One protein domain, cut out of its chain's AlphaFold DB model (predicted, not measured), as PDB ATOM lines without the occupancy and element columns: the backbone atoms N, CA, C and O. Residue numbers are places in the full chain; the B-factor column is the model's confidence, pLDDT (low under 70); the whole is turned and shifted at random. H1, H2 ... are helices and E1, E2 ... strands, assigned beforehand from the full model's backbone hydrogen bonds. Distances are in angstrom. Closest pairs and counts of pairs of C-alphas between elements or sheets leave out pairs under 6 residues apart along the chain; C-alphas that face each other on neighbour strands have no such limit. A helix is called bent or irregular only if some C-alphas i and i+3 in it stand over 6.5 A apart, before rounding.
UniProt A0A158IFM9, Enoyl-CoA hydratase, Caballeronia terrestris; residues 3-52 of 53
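This is residues 3 to 52 of the 53 residues of the protein "Enoyl-CoA hydratase" of Caballeronia terrestris (UniProt A0A158IFM9). The backbone makes a flat, open frame: H1 forms one long side, the short strand E1 runs along the opposite side, and the space between them is spanned by no named element. Residues 3 to 4 pair in parallel with residues 34 to 35 of E1 and close the frame, and after E1 the chain loops out and folds back past residues 8 to 12 to the small helix H2, beyond the end of H1 where H1 begins. The 50 printed residues have two named helices and one named strand, in the order H1, E1, H2, and the class is mostly helix, though under half of the residues are in named elements. The whole is only just loose, close to compact, with a radius of gyration of the C-alphas of 12.0 A, and its C-alphas span 37 by 26 by 12 A.

The printed part begins at Glu 3, with its C-alpha at (-6.608, -41.370, -48.780). H1, residues 13 to 25, starts at C-alpha 13 at (-13.544, -54.131, -41.030) and measures 18.7 A from first to last C-alpha. E1, residues 33 to 35, measures 7.2 A. H2, residues 47 to 50, measures 4.7 A and ends at C-alpha 50 at (-19.043, -53.230, -34.086).

Residues 3 to 4, a stretch too short to be named, pair in parallel with residues 34 to 35 of E1. E1 pairs with no named strand. H1, centred at (-6.101, -53.462, -46.716), and E1, centred at (-4.655, -39.834, -44.953), are apart. A short link of 7 residues joins them. E1 and H2 are apart. H1 and H2 are only just apart, with their closest C-alphas 8.4 A from each other. In H1 every O i to N i+4 pair is within hydrogen-bond range; H2, with 4 residues, is too short for such a pair, and its one O i to N i+3 pair is within range. Neither helix is bent.

The outline is flat. The two C-alphas farthest apart are those of Pro 29 and Thr 52, at 38.9 A, and the first and last printed C-alphas, of Glu 3 and Thr 52, are 26.6 A apart. Residues 24 to 30, of which 24 to 25 belong to H1, stand free. The link from E1 to H2, with 11 residues, is long. The printed part has no cut. Its mean pLDDT is 89.1, and confidence is low, under 70, at residues 49 to 52, of which 49 to 50 belong to H2.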
ATOM      1  N   GLU A   3      -5.580 -42.202 -49.408       93.94
ATOM      2  CA  GLU A   3      -6.608 -41.370 -48.780       93.94
ATOM      3  C   GLU A   3      -7.721 -42.262 -48.228       93.94
ATOM      4  O   GLU A   3      -8.322 -43.062 -48.947       93.94
ATOM      5  N   ILE A   4      -8.006 -42.126 -46.939       91.94
ATOM      6  CA  ILE A   4      -9.133 -42.782 -46.287       91.94
ATOM      7  C   ILE A   4     -10.350 -41.894 -46.520       91.94
ATOM      8  O   ILE A   4     -10.386 -40.775 -46.020       91.94
ATOM      9  N   LYS A   5     -11.339 -42.387 -47.273       90.44
ATOM     10  CA  LYS A   5     -12.563 -41.648 -47.606       90.44
ATOM     11  C   LYS A   5     -13.812 -42.428 -47.213       90.44
ATOM     12  O   LYS A   5     -14.170 -43.409 -47.858       90.44
ATOM     13  N   ARG A   6     -14.439 -41.993 -46.123       85.06
ATOM     14  CA  ARG A   6     -15.635 -42.575 -45.485       85.06
ATOM     15  C   ARG A   6     -16.138 -41.609 -44.410       85.06
ATOM     16  O   ARG A   6     -15.490 -40.592 -44.159       85.06
ATOM     17  N   GLU A   7     -17.263 -41.903 -43.767       87.25
ATOM     18  CA  GLU A   7     -17.778 -41.047 -42.695       87.25
ATOM     19  C   GLU A   7     -16.742 -40.894 -41.570       87.25
ATOM     20  O   GLU A   7     -16.219 -41.879 -41.047       87.25
ATOM     21  N   ALA A   8     -16.369 -39.641 -41.284       89.31
ATOM     22  CA  ALA A   8     -15.318 -39.255 -40.336       89.31
ATOM     23  C   ALA A   8     -13.979 -40.019 -40.481       89.31
ATOM     24  O   ALA A   8     -13.167 -40.052 -39.557       89.31
ATOM     25  N   ASN A   9     -13.725 -40.631 -41.641       92.12
ATOM     26  CA  ASN A   9     -12.564 -41.483 -41.891       92.12
ATOM     27  C   ASN A   9     -12.434 -42.675 -40.912       92.12
ATOM     28  O   ASN A   9     -11.329 -43.153 -40.677       92.12
ATOM     29  N   ALA A  10     -13.549 -43.164 -40.351       92.88
ATOM     30  CA  ALA A  10     -13.570 -44.240 -39.354       92.88
ATOM     31  C   ALA A  10     -13.216 -45.626 -39.925       92.88
ATOM     32  O   ALA A  10     -13.697 -46.026 -40.982       92.88
ATOM     33  N   PHE A  11     -12.408 -46.415 -39.223       91.25
ATOM     34  CA  PHE A  11     -12.027 -47.759 -39.645       91.25
ATOM     35  C   PHE A  11     -13.196 -48.747 -39.566       91.25
ATOM     36  O   PHE A  11     -13.649 -49.107 -38.480       91.25
ATOM     37  N   THR A  12     -13.624 -49.242 -40.727       90.44
ATOM     38  CA  THR A  12     -14.523 -50.400 -40.853       90.44
ATOM     39  C   THR A  12     -13.704 -51.672 -41.085       90.44
ATOM     40  O   THR A  12     -12.570 -51.586 -41.566       90.44
ATOM     41  N   SER A  13     -14.255 -52.859 -40.801       89.75
ATOM     42  CA  SER A  13     -13.544 -54.131 -41.030       89.75
ATOM     43  C   SER A  13     -13.074 -54.284 -42.480       89.75
ATOM     44  O   SER A  13     -11.892 -54.526 -42.716       89.75
ATOM     45  N   ASP A  14     -13.958 -54.043 -43.449       90.56
ATOM     46  CA  ASP A  14     -13.609 -54.130 -44.874       90.56
ATOM     47  C   ASP A  14     -12.608 -53.043 -45.283       90.56
ATOM     48  O   ASP A  14     -11.736 -53.260 -46.122       90.56
ATOM     49  N   GLY A  15     -12.687 -51.867 -44.649       90.31
ATOM     50  CA  GLY A  15     -11.728 -50.789 -44.856       90.31
ATOM     51  C   GLY A  15     -10.318 -51.151 -44.408       90.31
ATOM     52  O   GLY A  15      -9.363 -50.842 -45.117       90.31
ATOM     53  N   LEU A  16     -10.190 -51.813 -43.258       92.25
ATOM     54  CA  LEU A  16      -8.905 -52.284 -42.742       92.25
ATOM     55  C   LEU A  16      -8.334 -53.416 -43.598       92.25
ATOM     56  O   LEU A  16      -7.150 -53.376 -43.922       92.25
ATOM     57  N   LEU A  17      -9.168 -54.370 -44.023       94.25
ATOM     58  CA  LEU A  17      -8.749 -55.448 -44.925       94.25
ATOM     59  C   LEU A  17      -8.238 -54.896 -46.262       94.25
ATOM     60  O   LEU A  17      -7.176 -55.296 -46.736       94.25
ATOM     61  N   ASN A  18      -8.948 -53.928 -46.844       92.88
ATOM     62  CA  ASN A  18      -8.514 -53.281 -48.079       92.88
ATOM     63  C   ASN A  18      -7.210 -52.483 -47.896       92.88
ATOM     64  O   ASN A  18      -6.326 -52.542 -48.754       92.88
ATOM     65  N   LEU A  19      -7.062 -51.767 -46.774       92.31
ATOM     66  CA  LEU A  19      -5.841 -51.022 -46.463       92.31
ATOM     67  C   LEU A  19      -4.639 -51.959 -46.305       92.31
ATOM     68  O   LEU A  19      -3.581 -51.679 -46.867       92.31
ATOM     69  N   GLN A  20      -4.810 -53.076 -45.594       94.94
ATOM     70  CA  GLN A  20      -3.782 -54.103 -45.440       94.94
ATOM     71  C   GLN A  20      -3.328 -54.625 -46.806       94.94
ATOM     72  O   GLN A  20      -2.148 -54.518 -47.136       94.94
ATOM     73  N   GLN A  21      -4.266 -55.100 -47.631       95.88
ATOM     74  CA  GLN A  21      -3.964 -55.604 -48.974       95.88
ATOM     75  C   GLN A  21      -3.270 -54.548 -49.840       95.88
ATOM     76  O   GLN A  21      -2.363 -54.860 -50.610       95.88
ATOM     77  N   THR A  22      -3.678 -53.285 -49.721       93.88
ATOM     78  CA  THR A  22      -3.060 -52.180 -50.462       93.88
ATOM     79  C   THR A  22      -1.609 -51.970 -50.037       93.88
ATOM     80  O   THR A  22      -0.745 -51.841 -50.900       93.88
ATOM     81  N   ILE A  23      -1.328 -51.955 -48.731       93.94
ATOM     82  CA  ILE A  23       0.028 -51.761 -48.195       93.94
ATOM     83  C   ILE A  23       0.931 -52.946 -48.548       93.94
ATOM     84  O   ILE A  23       2.056 -52.726 -48.990       93.94
ATOM     85  N   GLU A  24       0.446 -54.182 -48.413       95.25
ATOM     86  CA  GLU A  24       1.209 -55.401 -48.728       95.25
ATOM     87  C   GLU A  24       1.653 -55.457 -50.197       95.25
ATOM     88  O   GLU A  24       2.740 -55.944 -50.506       95.25
ATOM     89  N   ASN A  25       0.837 -54.918 -51.105       94.69
ATOM     90  CA  ASN A  25       1.142 -54.874 -52.534       94.69
ATOM     91  C   ASN A  25       1.930 -53.621 -52.958       94.69
ATOM     92  O   ASN A  25       2.377 -53.533 -54.107       94.69
ATOM     93  N   LEU A  26       2.121 -52.640 -52.069       94.31
ATOM     94  CA  LEU A  26       2.793 -51.389 -52.406       94.31
ATOM     95  C   LEU A  26       4.318 -51.530 -52.294       94.31
ATOM     96  O   LEU A  26       4.859 -51.781 -51.221       94.31
ATOM     97  N   LYS A  27       5.044 -51.270 -53.387       93.81
ATOM     98  CA  LYS A  27       6.509 -51.123 -53.365       93.81
ATOM     99  C   LYS A  27       6.879 -49.652 -53.481       93.81
ATOM    100  O   LYS A  27       6.987 -49.121 -54.582       93.81
ATOM    101  N   ALA A  28       7.055 -48.992 -52.341       93.31
ATOM    102  CA  ALA A  28       7.448 -47.591 -52.276       93.31
ATOM    103  C   ALA A  28       8.464 -47.361 -51.146       93.31
ATOM    104  O   ALA A  28       8.377 -48.023 -50.113       93.31
ATOM    105  N   PRO A  29       9.403 -46.409 -51.298       94.75
ATOM    106  CA  PRO A  29      10.352 -46.059 -50.239       94.75
ATOM    107  C   PRO A  29       9.691 -45.327 -49.057       94.75
ATOM    108  O   PRO A  29      10.282 -45.236 -47.986       94.75
ATOM    109  N   ALA A  30       8.479 -44.793 -49.245       94.25
ATOM    110  CA  ALA A  30       7.671 -44.161 -48.210       94.25
ATOM    111  C   ALA A  30       6.180 -44.199 -48.587       94.25
ATOM    112  O   ALA A  30       5.828 -44.196 -49.771       94.25
ATOM    113  N   ILE A  31       5.303 -44.184 -47.579       93.00
ATOM    114  CA  ILE A  31       3.845 -44.151 -47.748       93.00
ATOM    115  C   ILE A  31       3.284 -42.966 -46.963       93.00
ATOM    116  O   ILE A  31       3.472 -42.867 -45.755       93.00
ATOM    117  N   LEU A  32       2.571 -42.078 -47.661       93.19
ATOM    118  CA  LEU A  32       1.743 -41.043 -47.046       93.19
ATOM    119  C   LEU A  32       0.300 -41.538 -46.974       93.19
ATOM    120  O   LEU A  32      -0.297 -41.809 -48.021       93.19
ATOM    121  N   THR A  33      -0.252 -41.599 -45.769       91.56
ATOM    122  CA  THR A  33      -1.677 -41.858 -45.526       91.56
ATOM    123  C   THR A  33      -2.338 -40.561 -45.073       91.56
ATOM    124  O   THR A  33      -1.731 -39.821 -44.305       91.56
ATOM    125  N   THR A  34      -3.549 -40.270 -45.549       93.81
ATOM    126  CA  THR A  34      -4.330 -39.074 -45.190       93.81
ATOM    127  C   THR A  34      -5.803 -39.407 -44.978       93.81
ATOM    128  O   THR A  34      -6.307 -40.386 -45.526       93.81
ATOM    129  N   GLY A  35      -6.498 -38.582 -44.197       93.62
ATOM    130  CA  GLY A  35      -7.958 -38.569 -44.144       93.62
ATOM    131  C   GLY A  35      -8.539 -37.679 -45.236       93.62
ATOM    132  O   GLY A  35      -7.898 -36.713 -45.657       93.62
ATOM    133  N   HIS A  36      -9.751 -37.995 -45.682       94.75
ATOM    134  CA  HIS A  36     -10.496 -37.149 -46.598       94.75
ATOM    135  C   HIS A  36     -11.105 -35.939 -45.881       94.75
ATOM    136  O   HIS A  36     -11.780 -36.071 -44.855       94.75
ATOM    137  N   GLY A  37     -10.926 -34.761 -46.480       92.69
ATOM    138  CA  GLY A  37     -11.478 -33.500 -45.989       92.69
ATOM    139  C   GLY A  37     -10.726 -32.905 -44.786       92.69
ATOM    140  O   GLY A  37      -9.761 -33.478 -44.290       92.69
ATOM    141  N   PRO A  38     -11.155 -31.727 -44.302       92.62
ATOM    142  CA  PRO A  38     -10.367 -30.933 -43.354       92.62
ATOM    143  C   PRO A  38     -10.581 -31.306 -41.880       92.62
ATOM    144  O   PRO A  38      -9.897 -30.768 -41.016       92.62
ATOM    145  N   LYS A  39     -11.576 -32.146 -41.565       89.38
ATOM    146  CA  LYS A  39     -12.055 -32.320 -40.182       89.38
ATOM    147  C   LYS A  39     -11.293 -33.379 -39.397       89.38
ATOM    148  O   LYS A  39     -10.913 -33.133 -38.260       89.38
ATOM    149  N   PHE A  40     -11.118 -34.561 -39.976       86.62
ATOM    150  CA  PHE A  40     -10.581 -35.714 -39.262       86.62
ATOM    151  C   PHE A  40      -9.528 -36.398 -40.115       86.62
ATOM    152  O   PHE A  40      -9.763 -36.657 -41.289       86.62
ATOM    153  N   PHE A  41      -8.394 -36.749 -39.517       89.12
ATOM    154  CA  PHE A  41      -7.486 -37.707 -40.137       89.12
ATOM    155  C   PHE A  41      -8.137 -39.097 -40.127       89.12
ATOM    156  O   PHE A  41      -8.434 -39.645 -41.182       89.12
ATOM    157  N   ILE A  42      -8.441 -39.618 -38.933       90.25
ATOM    158  CA  ILE A  42      -9.163 -40.876 -38.684       90.25
ATOM    159  C   ILE A  42      -9.921 -40.702 -37.362       90.25
ATOM    160  O   ILE A  42      -9.297 -40.367 -36.356       90.25
ATOM    161  N   ALA A  43     -11.241 -40.910 -37.339       88.88
ATOM    162  CA  ALA A  43     -12.054 -40.763 -36.120       88.88
ATOM    163  C   ALA A  43     -12.063 -41.997 -35.191       88.88
ATOM    164  O   ALA A  43     -12.737 -41.992 -34.166       88.88
ATOM    165  N   GLY A  44     -11.303 -43.042 -35.523       87.19
ATOM    166  CA  GLY A  44     -11.220 -44.292 -34.765       87.19
ATOM    167  C   GLY A  44     -11.997 -45.420 -35.436       87.19
ATOM    168  O   GLY A  44     -12.104 -45.450 -36.659       87.19
ATOM    169  N   THR A  45     -12.501 -46.364 -34.647       88.62
ATOM    170  CA  THR A  45     -13.270 -47.518 -35.132       88.62
ATOM    171  C   THR A  45     -14.709 -47.127 -35.458       88.62
ATOM    172  O   THR A  45     -15.314 -46.326 -34.748       88.62
ATOM    173  N   ASP A  46     -15.281 -47.726 -36.498       86.06
ATOM    174  CA  ASP A  46     -16.723 -47.673 -36.723       86.06
ATOM    175  C   ASP A  46     -17.461 -48.539 -35.687       86.06
ATOM    176  O   ASP A  46     -17.525 -49.768 -35.790       86.06
ATOM    177  N   PHE A  47     -18.009 -47.886 -34.661       80.69
ATOM    178  CA  PHE A  47     -18.759 -48.549 -33.596       80.69
ATOM    179  C   PHE A  47     -20.138 -49.039 -34.041       80.69
ATOM    180  O   PHE A  47     -20.636 -50.000 -33.456       80.69
ATOM    181  N   ASN A  48     -20.731 -48.440 -35.080       80.94
ATOM    182  CA  ASN A  48     -22.056 -48.838 -35.557       80.94
ATOM    183  C   ASN A  48     -22.020 -50.268 -36.111       80.94
ATOM    184  O   ASN A  48     -22.905 -51.070 -35.822       80.94
ATOM    185  N   GLY A  49     -20.959 -50.608 -36.851       68.19
ATOM    186  CA  GLY A  49     -20.716 -51.972 -37.327       68.19
ATOM    187  C   GLY A  49     -20.196 -52.930 -36.246       68.19
ATOM    188  O   GLY A  49     -20.391 -54.142 -36.353       68.19
ATOM    189  N   TRP A  50     -19.551 -52.412 -35.194       66.25
ATOM    190  CA  TRP A  50     -19.043 -53.230 -34.086       66.25
ATOM    191  C   TRP A  50     -20.167 -53.747 -33.184       66.25
ATOM    192  O   TRP A  50     -20.131 -54.901 -32.773       66.25
ATOM    193  N   SER A  51     -21.183 -52.927 -32.891       64.12
ATOM    194  CA  SER A  51     -22.295 -53.306 -32.004       64.12
ATOM    195  C   SER A  51     -23.243 -54.365 -32.576       64.12
ATOM    196  O   SER A  51     -24.103 -54.864 -31.858       64.12
ATOM    197  N   THR A  52     -23.120 -54.689 -33.864       57.41
ATOM    198  CA  THR A  52     -23.942 -55.695 -34.558       57.41
ATOM    199  C   THR A  52     -23.300 -57.086 -34.638       57.41
ATOM    200  O   THR A  52     -23.851 -57.955 -35.314       57.41
TER     201      THR A  52